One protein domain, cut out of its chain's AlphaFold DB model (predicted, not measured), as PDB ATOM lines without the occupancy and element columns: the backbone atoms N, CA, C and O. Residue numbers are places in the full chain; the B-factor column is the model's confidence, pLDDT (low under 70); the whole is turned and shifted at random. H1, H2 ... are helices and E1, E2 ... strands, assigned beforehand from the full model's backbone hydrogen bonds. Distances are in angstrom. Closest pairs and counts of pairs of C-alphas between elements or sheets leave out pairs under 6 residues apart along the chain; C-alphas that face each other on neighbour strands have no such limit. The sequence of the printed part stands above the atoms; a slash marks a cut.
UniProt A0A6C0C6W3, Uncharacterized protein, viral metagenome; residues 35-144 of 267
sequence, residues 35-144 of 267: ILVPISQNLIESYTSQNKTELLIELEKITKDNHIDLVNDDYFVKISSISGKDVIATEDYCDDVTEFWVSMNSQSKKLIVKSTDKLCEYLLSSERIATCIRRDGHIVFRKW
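Overview. This is residues 35 to 144 of the 267 residues of an uncharacterized protein of viral metagenome (UniProt A0A6C0C6W3). A small three-stranded sheet, E1, E3 and E2, and a cluster of helices, H1, H2, H5 and H6, make the body; from it an arm runs out through H3 and residues 89 to 96 and folds back along H4. This arm makes the longest axis. The printed part has 110 residues with six named helices and three named strands, in the order E1 H1 H2 E2 H3 H4 H5 H6 E3. The sheet, in the order E1, E3, E2, is antiparallel, and the class is mixed, helices and strands. The whole is compact, with a radius of gyration of the C-alphas of 14.4 A, yet only just elongated, spanning 44 by 29 by 23 A.

Arrangement. The inner strand E3, residues 138 to 143, has the edge strands E1, residues 35 to 38, and E2, residues 75 to 79, as antiparallel neighbours. N 37 and O 139 of E1 and E3 are 2.9 A apart, and N 76 and O 142 of E2 and E3 are 2.8 A apart, both within hydrogen-bond range. E1, H1 at residues 41 to 48, H2 at residues 52 to 65 and E2 form a split strand-helix-strand unit, two strands running the same way with E3 between them; its crossover is right-handed. Residues 75 to 76 of E2 also pair, antiparallel, with residues 112 to 113. H2 only grazes the sheet, with residues 62 to 65; H5, residues 116 to 124, and H6, residues 127 to 133, only graze it too. H1 and H2 are a helical hairpin and touch, closest at the C-alphas of Ser 46 and Leu 55, 5.0 A. H2 touches H5 at a steep tilt of 58 degrees, opposite ways, closest at the C-alphas of Leu 59 and Thr 116, 6.2 A. H5 and H6 only just touch, with 3 pairs of C-alphas within 8 A, and only at the corner by their link; their closest C-alphas, Leu 123 and Ile 129, are 6.4 A apart. H3, residues 85 to 88, and H4, residues 97 to 110, only just touch, with 3 pairs of C-alphas within 8 A, through residues 107 to 108 of H4 alone; the closest C-alphas, Ile 88 and Gln 107, are 7.5 A apart. H4 is apart from H5, H6 and the three strands. In H1, H2, H5 and H6 every O i to N i+4 pair is within hydrogen-bond range, in H4 8 of 10 are, and H3 is too short for such a pair.

Along the chain. E1 begins at C-alpha 35, (56.267, -23.867, 38.989). H2 is 19.8 A long and H4 19.5 A, from C-alpha 97 at (21.075, -16.858, 38.866). E3, 15.9 A, ends at C-alpha 143, (51.598, -16.192, 38.221). E2 measures 13.1 A, H5 12.3 A and H1 10.4 A; E1, H3 and H6 are shorter.

Size, cuts and confidence. The two C-alphas farthest apart, of Asp 65 and Asp 96, are 44.6 A from each other. The printed part has no cut and no long link. Mean pLDDT of the printed part is 78.8; it is under 70 at residues 84, 86 to 110, 127 and 136.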
ATOM      1  N   ILE A  35      55.343 -23.356  37.978       87.75
ATOM      2  CA  ILE A  35      56.267 -23.867  38.989       87.75
ATOM      3  C   ILE A  35      55.622 -25.118  39.578       87.75
ATOM      4  O   ILE A  35      54.621 -25.040  40.292       87.75
ATOM      5  N   LEU A  36      56.179 -26.274  39.227       86.81
ATOM      6  CA  LEU A  36      55.710 -27.582  39.670       86.81
ATOM      7  C   LEU A  36      56.528 -28.015  40.880       86.81
ATOM      8  O   LEU A  36      57.705 -28.348  40.746       86.81
ATOM      9  N   VAL A  37      55.902 -28.026  42.051       89.25
ATOM     10  CA  VAL A  37      56.533 -28.473  43.293       89.25
ATOM     11  C   VAL A  37      55.992 -29.860  43.641       89.25
ATOM     12  O   VAL A  37      54.810 -29.972  43.972       89.25
ATOM     13  N   PRO A  38      56.814 -30.923  43.581       87.94
ATOM     14  CA  PRO A  38      56.406 -32.244  44.045       87.94
ATOM     15  C   PRO A  38      56.015 -32.203  45.523       87.94
ATOM     16  O   PRO A  38      56.696 -31.579  46.341       87.94
ATOM     17  N   ILE A  39      54.927 -32.880  45.873       87.00
ATOM     18  CA  ILE A  39      54.478 -32.971  47.260       87.00
ATOM     19  C   ILE A  39      55.434 -33.885  48.037       87.00
ATOM     20  O   ILE A  39      55.587 -35.064  47.731       87.00
ATOM     21  N   SER A  40      56.105 -33.327  49.047       88.38
ATOM     22  CA  SER A  40      57.074 -34.060  49.864       88.38
ATOM     23  C   SER A  40      56.390 -34.943  50.911       88.38
ATOM     24  O   SER A  40      55.279 -34.659  51.361       88.38
ATOM     25  N   GLN A  41      57.094 -35.979  51.374       88.69
ATOM     26  CA  GLN A  41      56.618 -36.833  52.466       88.69
ATOM     27  C   GLN A  41      56.325 -36.025  53.745       88.69
ATOM     28  O   GLN A  41      55.300 -36.247  54.382       88.69
ATOM     29  N   ASN A  42      57.156 -35.028  54.070       90.44
ATOM     30  CA  ASN A  42      56.927 -34.137  55.213       90.44
ATOM     31  C   ASN A  42      55.622 -33.333  55.077       90.44
ATOM     32  O   ASN A  42      54.887 -33.160  56.050       90.44
ATOM     33  N   LEU A  43      55.318 -32.845  53.868       89.56
ATOM     34  CA  LEU A  43      54.070 -32.130  53.609       89.56
ATOM     35  C   LEU A  43      52.865 -33.066  53.784       89.56
ATOM     36  O   LEU A  43      51.868 -32.685  54.386       89.56
ATOM     37  N   ILE A  44      52.969 -34.312  53.308       88.62
ATOM     38  CA  ILE A  44      51.919 -35.329  53.480       88.62
ATOM     39  C   ILE A  44      51.697 -35.638  54.963       88.62
ATOM     40  O   ILE A  44      50.550 -35.733  55.403       88.62
ATOM     41  N   GLU A  45      52.770 -35.800  55.735       89.69
ATOM     42  CA  GLU A  45      52.706 -36.119  57.165       89.69
ATOM     43  C   GLU A  45      52.078 -34.981  57.973       89.69
ATOM     44  O   GLU A  45      51.121 -35.223  58.711       89.69
ATOM     45  N   SER A  46      52.541 -33.745  57.770       88.94
ATOM     46  CA  SER A  46      51.986 -32.547  58.424       88.94
ATOM     47  C   SER A  46      50.532 -32.271  58.027       88.94
ATOM     48  O   SER A  46      49.710 -31.897  58.866       88.94
ATOM     49  N   TYR A  47      50.169 -32.523  56.766       86.69
ATOM     50  CA  TYR A  47      48.782 -32.464  56.313       86.69
ATOM     51  C   TYR A  47      47.911 -33.532  56.987       86.69
ATOM     52  O   TYR A  47      46.825 -33.244  57.488       86.69
ATOM     53  N   THR A  48      48.386 -34.781  57.029       86.62
ATOM     54  CA  THR A  48      47.623 -35.921  57.564       86.62
ATOM     55  C   THR A  48      47.428 -35.824  59.074       86.62
ATOM     56  O   THR A  48      46.380 -36.229  59.577       86.62
ATOM     57  N   SER A  49      48.396 -35.256  59.796       87.06
ATOM     58  CA  SER A  49      48.273 -34.958  61.225       87.06
ATOM     59  C   SER A  49      47.350 -33.767  61.518       87.06
ATOM     60  O   SER A  49      47.047 -33.518  62.685       87.06
ATOM     61  N   GLN A  50      46.903 -33.040  60.483       82.44
ATOM     62  CA  GLN A  50      46.190 -31.760  60.579       82.44
ATOM     63  C   GLN A  50      46.934 -30.724  61.443       82.44
ATOM     64  O   GLN A  50      46.331 -29.814  62.019       82.44
ATOM     65  N   ASN A  51      48.261 -30.840  61.541       87.38
ATOM     66  CA  ASN A  51      49.081 -29.910  62.298       87.38
ATOM     67  C   ASN A  51      49.355 -28.658  61.459       87.38
ATOM     68  O   ASN A  51      50.324 -28.591  60.701       87.38
ATOM     69  N   LYS A  52      48.494 -27.643  61.616       90.25
ATOM     70  CA  LYS A  52      48.581 -26.375  60.871       90.25
ATOM     71  C   LYS A  52      49.967 -25.727  60.969       90.25
ATOM     72  O   LYS A  52      50.449 -25.183  59.982       90.25
ATOM     73  N   THR A  53      50.622 -25.806  62.128       92.88
ATOM     74  CA  THR A  53      51.945 -25.200  62.343       92.88
ATOM     75  C   THR A  53      53.028 -25.892  61.517       92.88
ATOM     76  O   THR A  53      53.813 -25.220  60.856       92.88
ATOM     77  N   GLU A  54      53.070 -27.226  61.527       92.88
ATOM     78  CA  GLU A  54      54.041 -27.988  60.727       92.88
ATOM     79  C   GLU A  54      53.788 -27.816  59.229       92.88
ATOM     80  O   GLU A  54      54.731 -27.617  58.463       92.88
ATOM     81  N   LEU A  55      52.515 -27.823  58.824       91.38
ATOM     82  CA  LEU A  55      52.132 -27.612  57.433       91.38
ATOM     83  C   LEU A  55      52.559 -26.220  56.949       91.38
ATOM     84  O   LEU A  55      53.113 -26.094  55.859       91.38
ATOM     85  N   LEU A  56      52.369 -25.183  57.768       94.81
ATOM     86  CA  LEU A  56      52.797 -23.823  57.445       94.81
ATOM     87  C   LEU A  56      54.320 -23.730  57.257       94.81
ATOM     88  O   LEU A  56      54.765 -23.131  56.282       94.81
ATOM     89  N   ILE A  57      55.109 -24.370  58.129       95.12
ATOM     90  CA  ILE A  57      56.578 -24.407  58.022       95.12
ATOM     91  C   ILE A  57      57.020 -25.050  56.701       95.12
ATOM     92  O   ILE A  57      57.904 -24.526  56.018       95.12
ATOM     93  N   GLU A  58      56.409 -26.172  56.314       94.62
ATOM     94  CA  GLU A  58      56.729 -26.831  55.043       94.62
ATOM     95  C   GLU A  58      56.310 -25.971  53.838       94.62
ATOM     96  O   GLU A  58      57.064 -25.866  52.869       94.62
ATOM     97  N   LEU A  59      55.164 -25.284  53.899       94.06
ATOM     98  CA  LEU A  59      54.727 -24.369  52.839       94.06
ATOM     99  C   LEU A  59      55.630 -23.135  52.704       94.06
ATOM    100  O   LEU A  59      55.946 -22.742  51.584       94.06
ATOM    101  N   GLU A  60      56.080 -22.541  53.810       95.56
ATOM    102  CA  GLU A  60      57.050 -21.434  53.808       95.56
ATOM    103  C   GLU A  60      58.393 -21.847  53.208       95.56
ATOM    104  O   GLU A  60      59.015 -21.092  52.457       95.56
ATOM    105  N   LYS A  61      58.841 -23.068  53.509       95.38
ATOM    106  CA  LYS A  61      60.036 -23.635  52.894       95.38
ATOM    107  C   LYS A  61      59.843 -23.818  51.389       95.38
ATOM    108  O   LYS A  61      60.698 -23.387  50.620       95.38
ATOM    109  N   ILE A  62      58.713 -24.388  50.962       94.38
ATOM    110  CA  ILE A  62      58.380 -24.579  49.545       94.38
ATOM    111  C   ILE A  62      58.384 -23.249  48.787       94.38
ATOM    112  O   ILE A  62      59.016 -23.157  47.732       94.38
ATOM    113  N   THR A  63      57.699 -22.224  49.298       94.69
ATOM    114  CA  THR A  63      57.619 -20.929  48.608       94.69
ATOM    115  C   THR A  63      58.988 -20.264  48.529       94.69
ATOM    116  O   THR A  63      59.369 -19.773  47.466       94.69
ATOM    117  N   LYS A  64      59.779 -20.328  49.604       94.62
ATOM    118  CA  LYS A  64      61.143 -19.793  49.638       94.62
ATOM    119  C   LYS A  64      62.086 -20.500  48.661       94.62
ATOM    120  O   LYS A  64      62.758 -19.822  47.885       94.62
ATOM    121  N   ASP A  65      62.133 -21.830  48.690       95.12
ATOM    122  CA  ASP A  65      63.059 -22.638  47.884       95.12
ATOM    123  C   ASP A  65      62.765 -22.521  46.377       95.12
ATOM    124  O   ASP A  65      63.666 -22.678  45.556       95.12
ATOM    125  N   ASN A  66      61.519 -22.197  46.013       92.88
ATOM    126  CA  ASN A  66      61.081 -22.019  44.627       92.88
ATOM    127  C   ASN A  66      60.920 -20.545  44.211       92.88
ATOM    128  O   ASN A  66      60.384 -20.270  43.139       92.88
ATOM    129  N   HIS A  67      61.382 -19.593  45.032       93.75
ATOM    130  CA  HIS A  67      61.316 -18.150  44.752       93.75
ATOM    131  C   HIS A  67      59.893 -17.618  44.473       93.75
ATOM    132  O   HIS A  67      59.693 -16.748  43.625       93.75
ATOM    133  N   ILE A  68      58.898 -18.133  45.197       94.06
ATOM    134  CA  ILE A  68      57.491 -17.736  45.091       94.06
ATOM    135  C   ILE A  68      57.199 -16.651  46.131       94.06
ATOM    136  O   ILE A  68      57.138 -16.919  47.331       94.06
ATOM    137  N   ASP A  69      56.971 -15.426  45.665       92.94
ATOM    138  CA  ASP A  69      56.602 -14.290  46.510       92.94
ATOM    139  C   ASP A  69      55.081 -14.083  46.527       92.94
ATOM    140  O   ASP A  69      54.530 -13.297  45.761       92.94
ATOM    141  N   LEU A  70      54.383 -14.806  47.408       91.81
ATOM    142  CA  LEU A  70      52.924 -14.689  47.544       91.81
ATOM    143  C   LEU A  70      52.469 -13.309  48.056       91.81
ATOM    144  O   LEU A  70      51.296 -12.970  47.923       91.81
ATOM    145  N   VAL A  71      53.371 -12.521  48.652       88.50
ATOM    146  CA  VAL A  71      53.032 -11.214  49.230       88.50
ATOM    147  C   VAL A  71      52.972 -10.159  48.132       88.50
ATOM    148  O   VAL A  71      51.993  -9.415  48.036       88.50
ATOM    149  N   ASN A  72      54.011 -10.099  47.299       89.88
ATOM    150  CA  ASN A  72      54.155  -9.042  46.300       89.88
ATOM    151  C   ASN A  72      53.564  -9.413  44.935       89.88
ATOM    152  O   ASN A  72      53.145  -8.519  44.201       89.88
ATOM    153  N   ASP A  73      53.477 -10.704  44.605       90.06
ATOM    154  CA  ASP A  73      52.889 -11.178  43.353       90.06
ATOM    155  C   ASP A  73      51.482 -11.769  43.567       90.06
ATOM    156  O   ASP A  73      51.065 -12.130  44.668       90.06
ATOM    157  N   ASP A  74      50.711 -11.850  42.486       88.62
ATOM    158  CA  ASP A  74      49.453 -12.596  42.434       88.62
ATOM    159  C   ASP A  74      49.750 -14.016  41.921       88.62
ATOM    160  O   ASP A  74      50.290 -14.173  40.822       88.62
ATOM    161  N   TYR A  75      49.385 -15.055  42.680       89.00
ATOM    162  CA  TYR A  75      49.517 -16.450  42.251       89.00
ATOM    163  C   TYR A  75      48.180 -17.179  42.262       89.00
ATOM    164  O   TYR A  75      47.436 -17.135  43.239       89.00
ATOM    165  N   PHE A  76      47.929 -17.914  41.185       87.38
ATOM    166  CA  PHE A  76      46.947 -18.984  41.138       87.38
ATOM    167  C   PHE A  76      47.623 -20.298  41.522       87.38
ATOM    168  O   PHE A  76      48.694 -20.619  40.995       87.38
ATOM    169  N   VAL A  77      47.002 -21.056  42.426       87.19
ATOM    170  CA  VAL A  77      47.540 -22.330  42.914       87.19
ATOM    171  C   VAL A  77      46.577 -23.467  42.590       87.19
ATOM    172  O   VAL A  77      45.379 -23.356  42.846       87.19
ATOM    173  N   LYS A  78      47.112 -24.561  42.036       85.88
ATOM    174  CA  LYS A  78      46.399 -25.832  41.838       85.88
ATOM    175  C   LYS A  78      47.089 -26.958  42.602       85.88
ATOM    176  O   LYS A  78      48.309 -26.940  42.772       85.88
ATOM    177  N   ILE A  79      46.318 -27.971  42.992       84.94
ATOM    178  CA  ILE A  79      46.832 -29.244  43.507       84.94
ATOM    179  C   ILE A  79      46.574 -30.317  42.463       84.94
ATOM    180  O   ILE A  79      45.468 -30.833  42.326       84.94
ATOM    181  N   SER A  80      47.619 -30.662  41.713       79.31
ATOM    182  CA  SER A  80      47.503 -31.483  40.504       79.31
ATOM    183  C   SER A  80      46.465 -30.879  39.538       79.31
ATOM    184  O   SER A  80      46.654 -29.748  39.090       79.31
ATOM    185  N   SER A  81      45.372 -31.579  39.228       75.56
ATOM    186  CA  SER A  81      44.292 -31.062  38.376       75.56
ATOM    187  C   SER A  81      43.285 -30.172  39.114       75.56
ATOM    188  O   SER A  81      42.561 -29.435  38.453       75.56
ATOM    189  N   ILE A  82      43.269 -30.172  40.452       77.00
ATOM    190  CA  ILE A  82      42.271 -29.450  41.253       77.00
ATOM    191  C   ILE A  82      42.642 -27.974  41.350       77.00
ATOM    192  O   ILE A  82      43.726 -27.624  41.819       77.00
ATOM    193  N   SER A  83      41.729 -27.108  40.931       76.88
ATOM    194  CA  SER A  83      41.846 -25.660  41.049       76.88
ATOM    195  C   SER A  83      41.153 -25.114  42.298       76.88
ATOM    196  O   SER A  83      40.409 -25.809  42.989       76.88
ATOM    197  N   GLY A  84      41.366 -23.830  42.596       69.56
ATOM    198  CA  GLY A  84      40.556 -23.133  43.598       69.56
ATOM    199  C   GLY A  84      39.070 -23.038  43.222       69.56
ATOM    200  O   GLY A  84      38.233 -23.012  44.121       69.56
ATOM    201  N   LYS A  85      38.728 -23.041  41.918       71.31
ATOM    202  CA  LYS A  85      37.332 -22.962  41.443       71.31
ATOM    203  C   LYS A  85      36.545 -24.188  41.931       71.31
ATOM    204  O   LYS A  85      35.443 -24.042  42.446       71.31
ATOM    205  N   ASP A  86      37.178 -25.362  41.901       67.12
ATOM    206  CA  ASP A  86      36.594 -26.645  42.328       67.12
ATOM    207  C   ASP A  86      36.306 -26.743  43.832       67.12
ATOM    208  O   ASP A  86      35.586 -27.640  44.270       67.12
ATOM    209  N   VAL A  87      36.913 -25.860  44.629       66.19
ATOM    210  CA  VAL A  87      36.782 -25.833  46.092       66.19
ATOM    211  C   VAL A  87      35.771 -24.787  46.539       66.19
ATOM    212  O   VAL A  87      35.019 -25.028  47.474       66.19
ATOM    213  N   ILE A  88      35.728 -23.632  45.872       61.88
ATOM    214  CA  ILE A  88      34.803 -22.548  46.227       61.88
ATOM    215  C   ILE A  88      33.383 -22.852  45.722       61.88
ATOM    216  O   ILE A  88      32.412 -22.553  46.414       61.88
ATOM    217  N   ALA A  89      33.246 -23.507  44.563       53.03
ATOM    218  CA  ALA A  89      31.942 -23.812  43.966       53.03
ATOM    219  C   ALA A  89      31.050 -24.721  44.839       53.03
ATOM    220  O   ALA A  89      29.841 -24.771  44.631       53.03
ATOM    221  N   THR A  90      31.610 -25.427  45.826       49.19
ATOM    222  CA  THR A  90      30.831 -26.294  46.723       49.19
ATOM    223  C   THR A  90      30.157 -25.560  47.885       49.19
ATOM    224  O   THR A  90      29.308 -26.161  48.538       49.19
ATOM    225  N   GLU A  91      30.513 -24.301  48.170       48.91
ATOM    226  CA  GLU A  91      30.045 -23.593  49.377       48.91
ATOM    227  C   GLU A  91      28.907 -22.580  49.132       48.91
ATOM    228  O   GLU A  91      28.147 -22.317  50.059       48.91
ATOM    229  N   ASP A  92      28.718 -22.075  47.904       48.72
ATOM    230  CA  ASP A  92      27.799 -20.956  47.603       48.72
ATOM    231  C   ASP A  92      26.795 -21.289  46.467       48.72
ATOM    232  O   ASP A  92      26.763 -20.620  45.430       48.72
ATOM    233  N   TYR A  93      25.943 -22.309  46.632       49.16
ATOM    234  CA  TYR A  93      24.760 -22.447  45.762       49.16
ATOM    235  C   TYR A  93      23.729 -21.374  46.144       49.16
ATOM    236  O   TYR A  93      23.069 -21.476  47.178       49.16
ATOM    237  N   CYS A  94      23.611 -20.332  45.318       50.62
ATOM    238  CA  CYS A  94      22.547 -19.333  45.406       50.62
ATOM    239  C   CYS A  94      21.440 -19.673  44.399       50.62
ATOM    240  O   CYS A  94      21.733 -19.959  43.239       50.62
ATOM    241  N   ASP A  95      20.178 -19.624  44.837       52.91
ATOM    242  CA  ASP A  95      19.007 -19.876  43.981       52.91
ATOM    243  C   ASP A  95      18.751 -18.738  42.967       52.91
ATOM    244  O   ASP A  95      18.026 -18.929  41.989       52.91
ATOM    245  N   ASP A  96      19.341 -17.554  43.175       61.09
ATOM    246  CA  ASP A  96      19.276 -16.440  42.228       61.09
ATOM    247  C   ASP A  96      20.449 -16.509  41.243       61.09
ATOM    248  O   ASP A  96      21.614 -16.326  41.601       61.09
ATOM    249  N   VAL A  97      20.117 -16.740  39.972       52.53
ATOM    250  CA  VAL A  97      21.075 -16.858  38.866       52.53
ATOM    251  C   VAL A  97      21.942 -15.600  38.738       52.53
ATOM    252  O   VAL A  97      23.139 -15.704  38.503       52.53
ATOM    253  N   THR A  98      21.388 -14.405  38.948       53.06
ATOM    254  CA  THR A  98      22.134 -13.144  38.823       53.06
ATOM    255  C   THR A  98      23.115 -12.966  39.982       53.06
ATOM    256  O   THR A  98      24.267 -12.588  39.763       53.06
ATOM    257  N   GLU A  99      22.698 -13.270  41.214       55.09
ATOM    258  CA  GLU A  99      23.595 -13.226  42.379       55.09
ATOM    259  C   GLU A  99      24.670 -14.320  42.325       55.09
ATOM    260  O   GLU A  99      25.818 -14.067  42.703       55.09
ATOM    261  N   PHE A 100      24.340 -15.501  41.795       55.16
ATOM    262  CA  PHE A 100      25.297 -16.572  41.523       55.16
ATOM    263  C   PHE A 100      26.423 -16.097  40.588       55.16
ATOM    264  O   PHE A 100      27.601 -16.275  40.905       55.16
ATOM    265  N   TRP A 101      26.094 -15.401  39.492       52.94
ATOM    266  CA  TRP A 101      27.095 -14.881  38.548       52.94
ATOM    267  C   TRP A 101      27.927 -13.720  39.115       52.94
ATOM    268  O   TRP A 101      29.147 -13.676  38.941       52.94
ATOM    269  N   VAL A 102      27.309 -12.799  39.865       52.50
ATOM    270  CA  VAL A 102      28.050 -11.742  40.584       52.50
ATOM    271  C   VAL A 102      29.008 -12.355  41.615       52.50
ATOM    272  O   VAL A 102      30.143 -11.888  41.768       52.50
ATOM    273  N   SER A 103      28.592 -13.436  42.284       53.56
ATOM    274  CA  SER A 103      29.448 -14.219  43.177       53.56
ATOM    275  C   SER A 103      30.620 -14.836  42.411       53.56
ATOM    276  O   SER A 103      31.760 -14.561  42.777       53.56
ATOM    277  N   MET A 104      30.388 -15.548  41.307       51.94
ATOM    278  CA  MET A 104      31.415 -16.130  40.420       51.94
ATOM    279  C   MET A 104      32.507 -15.125  39.993       51.94
ATOM    280  O   MET A 104      33.702 -15.372  40.190       51.94
ATOM    281  N   ASN A 105      32.123 -13.933  39.520       52.75
ATOM    282  CA  ASN A 105      33.072 -12.871  39.150       52.75
ATOM    283  C   ASN A 105      33.871 -12.330  40.350       52.75
ATOM    284  O   ASN A 105      35.021 -11.908  40.215       52.75
ATOM    285  N   SER A 106      33.292 -12.347  41.553       53.19
ATOM    286  CA  SER A 106      34.026 -12.043  42.786       53.19
ATOM    287  C   SER A 106      34.946 -13.198  43.218       53.19
ATOM    288  O   SER A 106      36.005 -12.959  43.806       53.19
ATOM    289  N   GLN A 107      34.573 -14.445  42.905       57.69
ATOM    290  CA  GLN A 107      35.285 -15.663  43.287       57.69
ATOM    291  C   GLN A 107      36.587 -15.849  42.518       57.69
ATOM    292  O   GLN A 107      37.556 -16.312  43.109       57.69
ATOM    293  N   SER A 108      36.682 -15.421  41.260       57.03
ATOM    294  CA  SER A 108      37.940 -15.499  40.501       57.03
ATOM    295  C   SER A 108      39.087 -14.725  41.171       57.03
ATOM    296  O   SER A 108      40.221 -15.198  41.175       57.03
ATOM    297  N   LYS A 109      38.802 -13.615  41.871       58.03
ATOM    298  CA  LYS A 109      39.783 -12.933  42.745       58.03
ATOM    299  C   LYS A 109      40.064 -13.682  44.053       58.03
ATOM    300  O   LYS A 109      41.167 -13.560  44.581       58.03
ATOM    301  N   LYS A 110      39.110 -14.471  44.567       62.12
ATOM    302  CA  LYS A 110      39.319 -15.372  45.721       62.12
ATOM    303  C   LYS A 110      40.273 -16.531  45.387       62.12
ATOM    304  O   LYS A 110      40.811 -17.139  46.304       62.12
ATOM    305  N   LEU A 111      40.524 -16.809  44.101       71.00
ATOM    306  CA  LEU A 111      41.480 -17.833  43.653       71.00
ATOM    307  C   LEU A 111      42.947 -17.414  43.813       71.00
ATOM    308  O   LEU A 111      43.840 -18.251  43.661       71.00
ATOM    309  N   ILE A 112      43.212 -16.128  44.072       82.38
ATOM    310  CA  ILE A 112      44.571 -15.621  44.248       82.38
ATOM    311  C   ILE A 112      45.039 -15.926  45.670       82.38
ATOM    312  O   ILE A 112      44.470 -15.458  46.658       82.38
ATOM    313  N   VAL A 113      46.137 -16.665  45.774       86.69
ATOM    314  CA  VAL A 113      46.776 -16.985  47.048       86.69
ATOM    315  C   VAL A 113      47.796 -15.899  47.384       86.69
ATOM    316  O   VAL A 113      48.769 -15.706  46.659       86.69
ATOM    317  N   LYS A 114      47.562 -15.191  48.497       88.44
ATOM    318  CA  LYS A 114      48.359 -14.031  48.942       88.44
ATOM    319  C   LYS A 114      49.253 -14.260  50.158       88.44
ATOM    320  O   LYS A 114      49.964 -13.361  50.597       88.44
ATOM    321  N   SER A 115      49.200 -15.449  50.742       91.12
ATOM    322  CA  SER A 115      50.054 -15.828  51.864       91.12
ATOM    323  C   SER A 115      50.119 -17.342  52.011       91.12
ATOM    324  O   SER A 115      49.260 -18.072  51.510       91.12
ATOM    325  N   THR A 116      51.131 -17.815  52.733       91.62
ATOM    326  CA  THR A 116      51.260 -19.220  53.132       91.62
ATOM    327  C   THR A 116      50.129 -19.650  54.064       91.62
ATOM    328  O   THR A 116      49.648 -20.770  53.932       91.62
ATOM    329  N   ASP A 117      49.615 -18.761  54.920       91.25
ATOM    330  CA  ASP A 117      48.419 -19.032  55.729       91.25
ATOM    331  C   ASP A 117      47.189 -19.324  54.866       91.25
ATOM    332  O   ASP A 117      46.476 -20.296  55.111       91.25
ATOM    333  N   LYS A 118      46.954 -18.511  53.827       87.81
ATOM    334  CA  LYS A 118      45.829 -18.711  52.903       87.81
ATOM    335  C   LYS A 118      45.999 -19.976  52.075       87.81
ATOM    336  O   LYS A 118      45.026 -20.692  51.864       87.81
ATOM    337  N   LEU A 119      47.229 -20.287  51.668       88.44
ATOM    338  CA  LEU A 119      47.544 -21.562  51.031       88.44
ATOM    339  C   LEU A 119      47.255 -22.740  51.969       88.44
ATOM    340  O   LEU A 119      46.643 -23.717  51.559       88.44
ATOM    341  N   CYS A 120      47.659 -22.638  53.235       89.56
ATOM    342  CA  CYS A 120      47.415 -23.664  54.241       89.56
ATOM    343  C   CYS A 120      45.913 -23.888  54.468       89.56
ATOM    344  O   CYS A 120      45.473 -25.032  54.537       89.56
ATOM    345  N   GLU A 121      45.128 -22.812  54.566       85.75
ATOM    346  CA  GLU A 121      43.664 -22.880  54.659       85.75
ATOM    347  C   GLU A 121      43.060 -23.562  53.429       85.75
ATOM    348  O   GLU A 121      42.259 -24.479  53.584       85.75
ATOM    349  N   TYR A 122      43.506 -23.184  52.228       82.44
ATOM    350  CA  TYR A 122      43.081 -23.799  50.971       82.44
ATOM    351  C   TYR A 122      43.378 -25.304  50.913       82.44
ATOM    352  O   TYR A 122      42.527 -26.087  50.500       82.44
ATOM    353  N   LEU A 123      44.558 -25.748  51.359       83.56
ATOM    354  CA  LEU A 123      44.870 -27.181  51.367       83.56
ATOM    355  C   LEU A 123      43.942 -27.972  52.297       83.56
ATOM    356  O   LEU A 123      43.588 -29.116  52.006       83.56
ATOM    357  N   LEU A 124      43.562 -27.370  53.423       83.12
ATOM    358  CA  LEU A 124      42.748 -27.999  54.461       83.12
ATOM    359  C   LEU A 124      41.239 -27.918  54.187       83.12
ATOM    360  O   LEU A 124      40.478 -28.564  54.902       83.12
ATOM    361  N   SER A 125      40.792 -27.163  53.178       77.19
ATOM    362  CA  SER A 125      39.366 -26.892  52.959       77.19
ATOM    363  C   SER A 125      38.630 -27.937  52.114       77.19
ATOM    364  O   SER A 125      37.408 -27.878  52.030       77.19
ATOM    365  N   SER A 126      39.319 -28.900  51.484       73.81
ATOM    366  CA  SER A 126      38.672 -29.866  50.578       73.81
ATOM    367  C   SER A 126      39.188 -31.301  50.711       73.81
ATOM    368  O   SER A 126      40.386 -31.574  50.607       73.81
ATOM    369  N   GLU A 127      38.262 -32.260  50.814       69.56
ATOM    370  CA  GLU A 127      38.571 -33.697  50.758       69.56
ATOM    371  C   GLU A 127      39.126 -34.139  49.391       69.56
ATOM    372  O   GLU A 127      39.923 -35.083  49.307       69.56
ATOM    373  N   ARG A 128      38.761 -33.440  48.304       72.69
ATOM    374  CA  ARG A 128      39.327 -33.708  46.970       72.69
ATOM    375  C   ARG A 128      40.823 -33.391  46.965       72.69
ATOM    376  O   ARG A 128      41.619 -34.217  46.515       72.69
ATOM    377  N   ILE A 129      41.217 -32.259  47.560       78.81
ATOM    378  CA  ILE A 129      42.631 -31.897  47.744       78.81
ATOM    379  C   ILE A 129      43.356 -32.954  48.583       78.81
ATOM    380  O   ILE A 129      44.437 -33.400  48.191       78.81
ATOM    381  N   ALA A 130      42.744 -33.424  49.676       74.38
ATOM    382  CA  ALA A 130      43.318 -34.467  50.532       74.38
ATOM    383  C   ALA A 130      43.708 -35.727  49.745       74.38
ATOM    384  O   ALA A 130      44.762 -36.327  49.975       74.38
ATOM    385  N   THR A 131      42.861 -36.125  48.795       73.88
ATOM    386  CA  THR A 131      43.094 -37.302  47.952       73.88
ATOM    387  C   THR A 131      44.266 -37.090  46.994       73.88
ATOM    388  O   THR A 131      45.077 -38.001  46.822       73.88
ATOM    389  N   CYS A 132      44.402 -35.898  46.408       77.19
ATOM    390  CA  CYS A 132      45.522 -35.569  45.523       77.19
ATOM    391  C   CYS A 132      46.856 -35.471  46.270       77.19
ATOM    392  O   CYS A 132      47.860 -35.988  45.783       77.19
ATOM    393  N   ILE A 133      46.867 -34.885  47.472       78.31
ATOM    394  CA  ILE A 133      48.077 -34.792  48.305       78.31
ATOM    395  C   ILE A 133      48.655 -36.186  48.593       78.31
ATOM    396  O   ILE A 133      49.864 -36.384  48.533       78.31
ATOM    397  N   ARG A 134      47.798 -37.182  48.849       73.50
ATOM    398  CA  ARG A 134      48.216 -38.542  49.235       73.50
ATOM    399  C   ARG A 134      48.682 -39.437  48.078       73.50
ATOM    400  O   ARG A 134      49.154 -40.539  48.342       73.50
ATOM    401  N   ARG A 135      48.514 -39.025  46.814       72.00
ATOM    402  CA  ARG A 135      48.713 -39.887  45.628       72.00
ATOM    403  C   ARG A 135      49.871 -39.459  44.716       72.00
ATOM    404  O   ARG A 135      49.857 -39.842  43.554       72.00
ATOM    405  N   ASP A 136      50.869 -38.745  45.247       62.88
ATOM    406  CA  ASP A 136      52.034 -38.231  44.492       62.88
ATOM    407  C   ASP A 136      51.682 -37.042  43.571       62.88
ATOM    408  O   ASP A 136      51.961 -37.014  42.371       62.88
ATOM    409  N   GLY A 137      50.978 -36.061  44.145       75.69
ATOM    410  CA  GLY A 137      50.572 -34.840  43.456       75.69
ATOM    411  C   GLY A 137      51.663 -33.766  43.401       75.69
ATOM    412  O   GLY A 137      52.702 -33.849  44.052       75.69
ATOM    413  N   HIS A 138      51.393 -32.708  42.640       86.56
ATOM    414  CA  HIS A 138      52.204 -31.489  42.635       86.56
ATOM    415  C   HIS A 138      51.387 -30.315  43.174       86.56
ATOM    416  O   HIS A 138      50.190 -30.214  42.891       86.56
ATOM    417  N   ILE A 139      52.041 -29.405  43.892       88.88
ATOM    418  CA  ILE A 139      51.542 -28.040  44.046       88.88
ATOM    419  C   ILE A 139      52.007 -27.263  42.822       88.88
ATOM    420  O   ILE A 139      53.202 -27.184  42.536       88.88
ATOM    421  N   VAL A 140      51.054 -26.720  42.080       88.06
ATOM    422  CA  VAL A 140      51.308 -25.979  40.851       88.06
ATOM    423  C   VAL A 140      51.076 -24.508  41.133       88.06
ATOM    424  O   VAL A 140      49.953 -24.110  41.439       88.06
ATOM    425  N   PHE A 141      52.123 -23.697  41.004       89.19
ATOM    426  CA  PHE A 141      52.017 -22.244  41.093       89.19
ATOM    427  C   PHE A 141      52.095 -21.637  39.698       89.19
ATOM    428  O   PHE A 141      53.021 -21.912  38.933       89.19
ATOM    429  N   ARG A 142      51.135 -20.770  39.386       87.94
ATOM    430  CA  ARG A 142      51.105 -19.977  38.158       87.94
ATOM    431  C   ARG A 142      50.931 -18.517  38.539       87.94
ATOM    432  O   ARG A 142      49.980 -18.181  39.243       87.94
ATOM    433  N   LYS A 143      51.819 -17.638  38.069       86.94
ATOM    434  CA  LYS A 143      51.598 -16.192  38.221       86.94
ATOM    435  C   LYS A 143      50.265 -15.811  37.577       86.94
ATOM    436  O   LYS A 143      49.958 -16.274  36.477       86.94
ATOM    437  N   TRP A 144      49.481 -14.988  38.259       84.56
ATOM    438  CA  TRP A 144      48.203 -14.508  37.753       84.56
ATOM    439  C   TRP A 144      48.427 -13.600  36.543       84.56
ATOM    440  O   TRP A 144      49.281 -12.710  36.568       84.56
TER     441      TRP A 144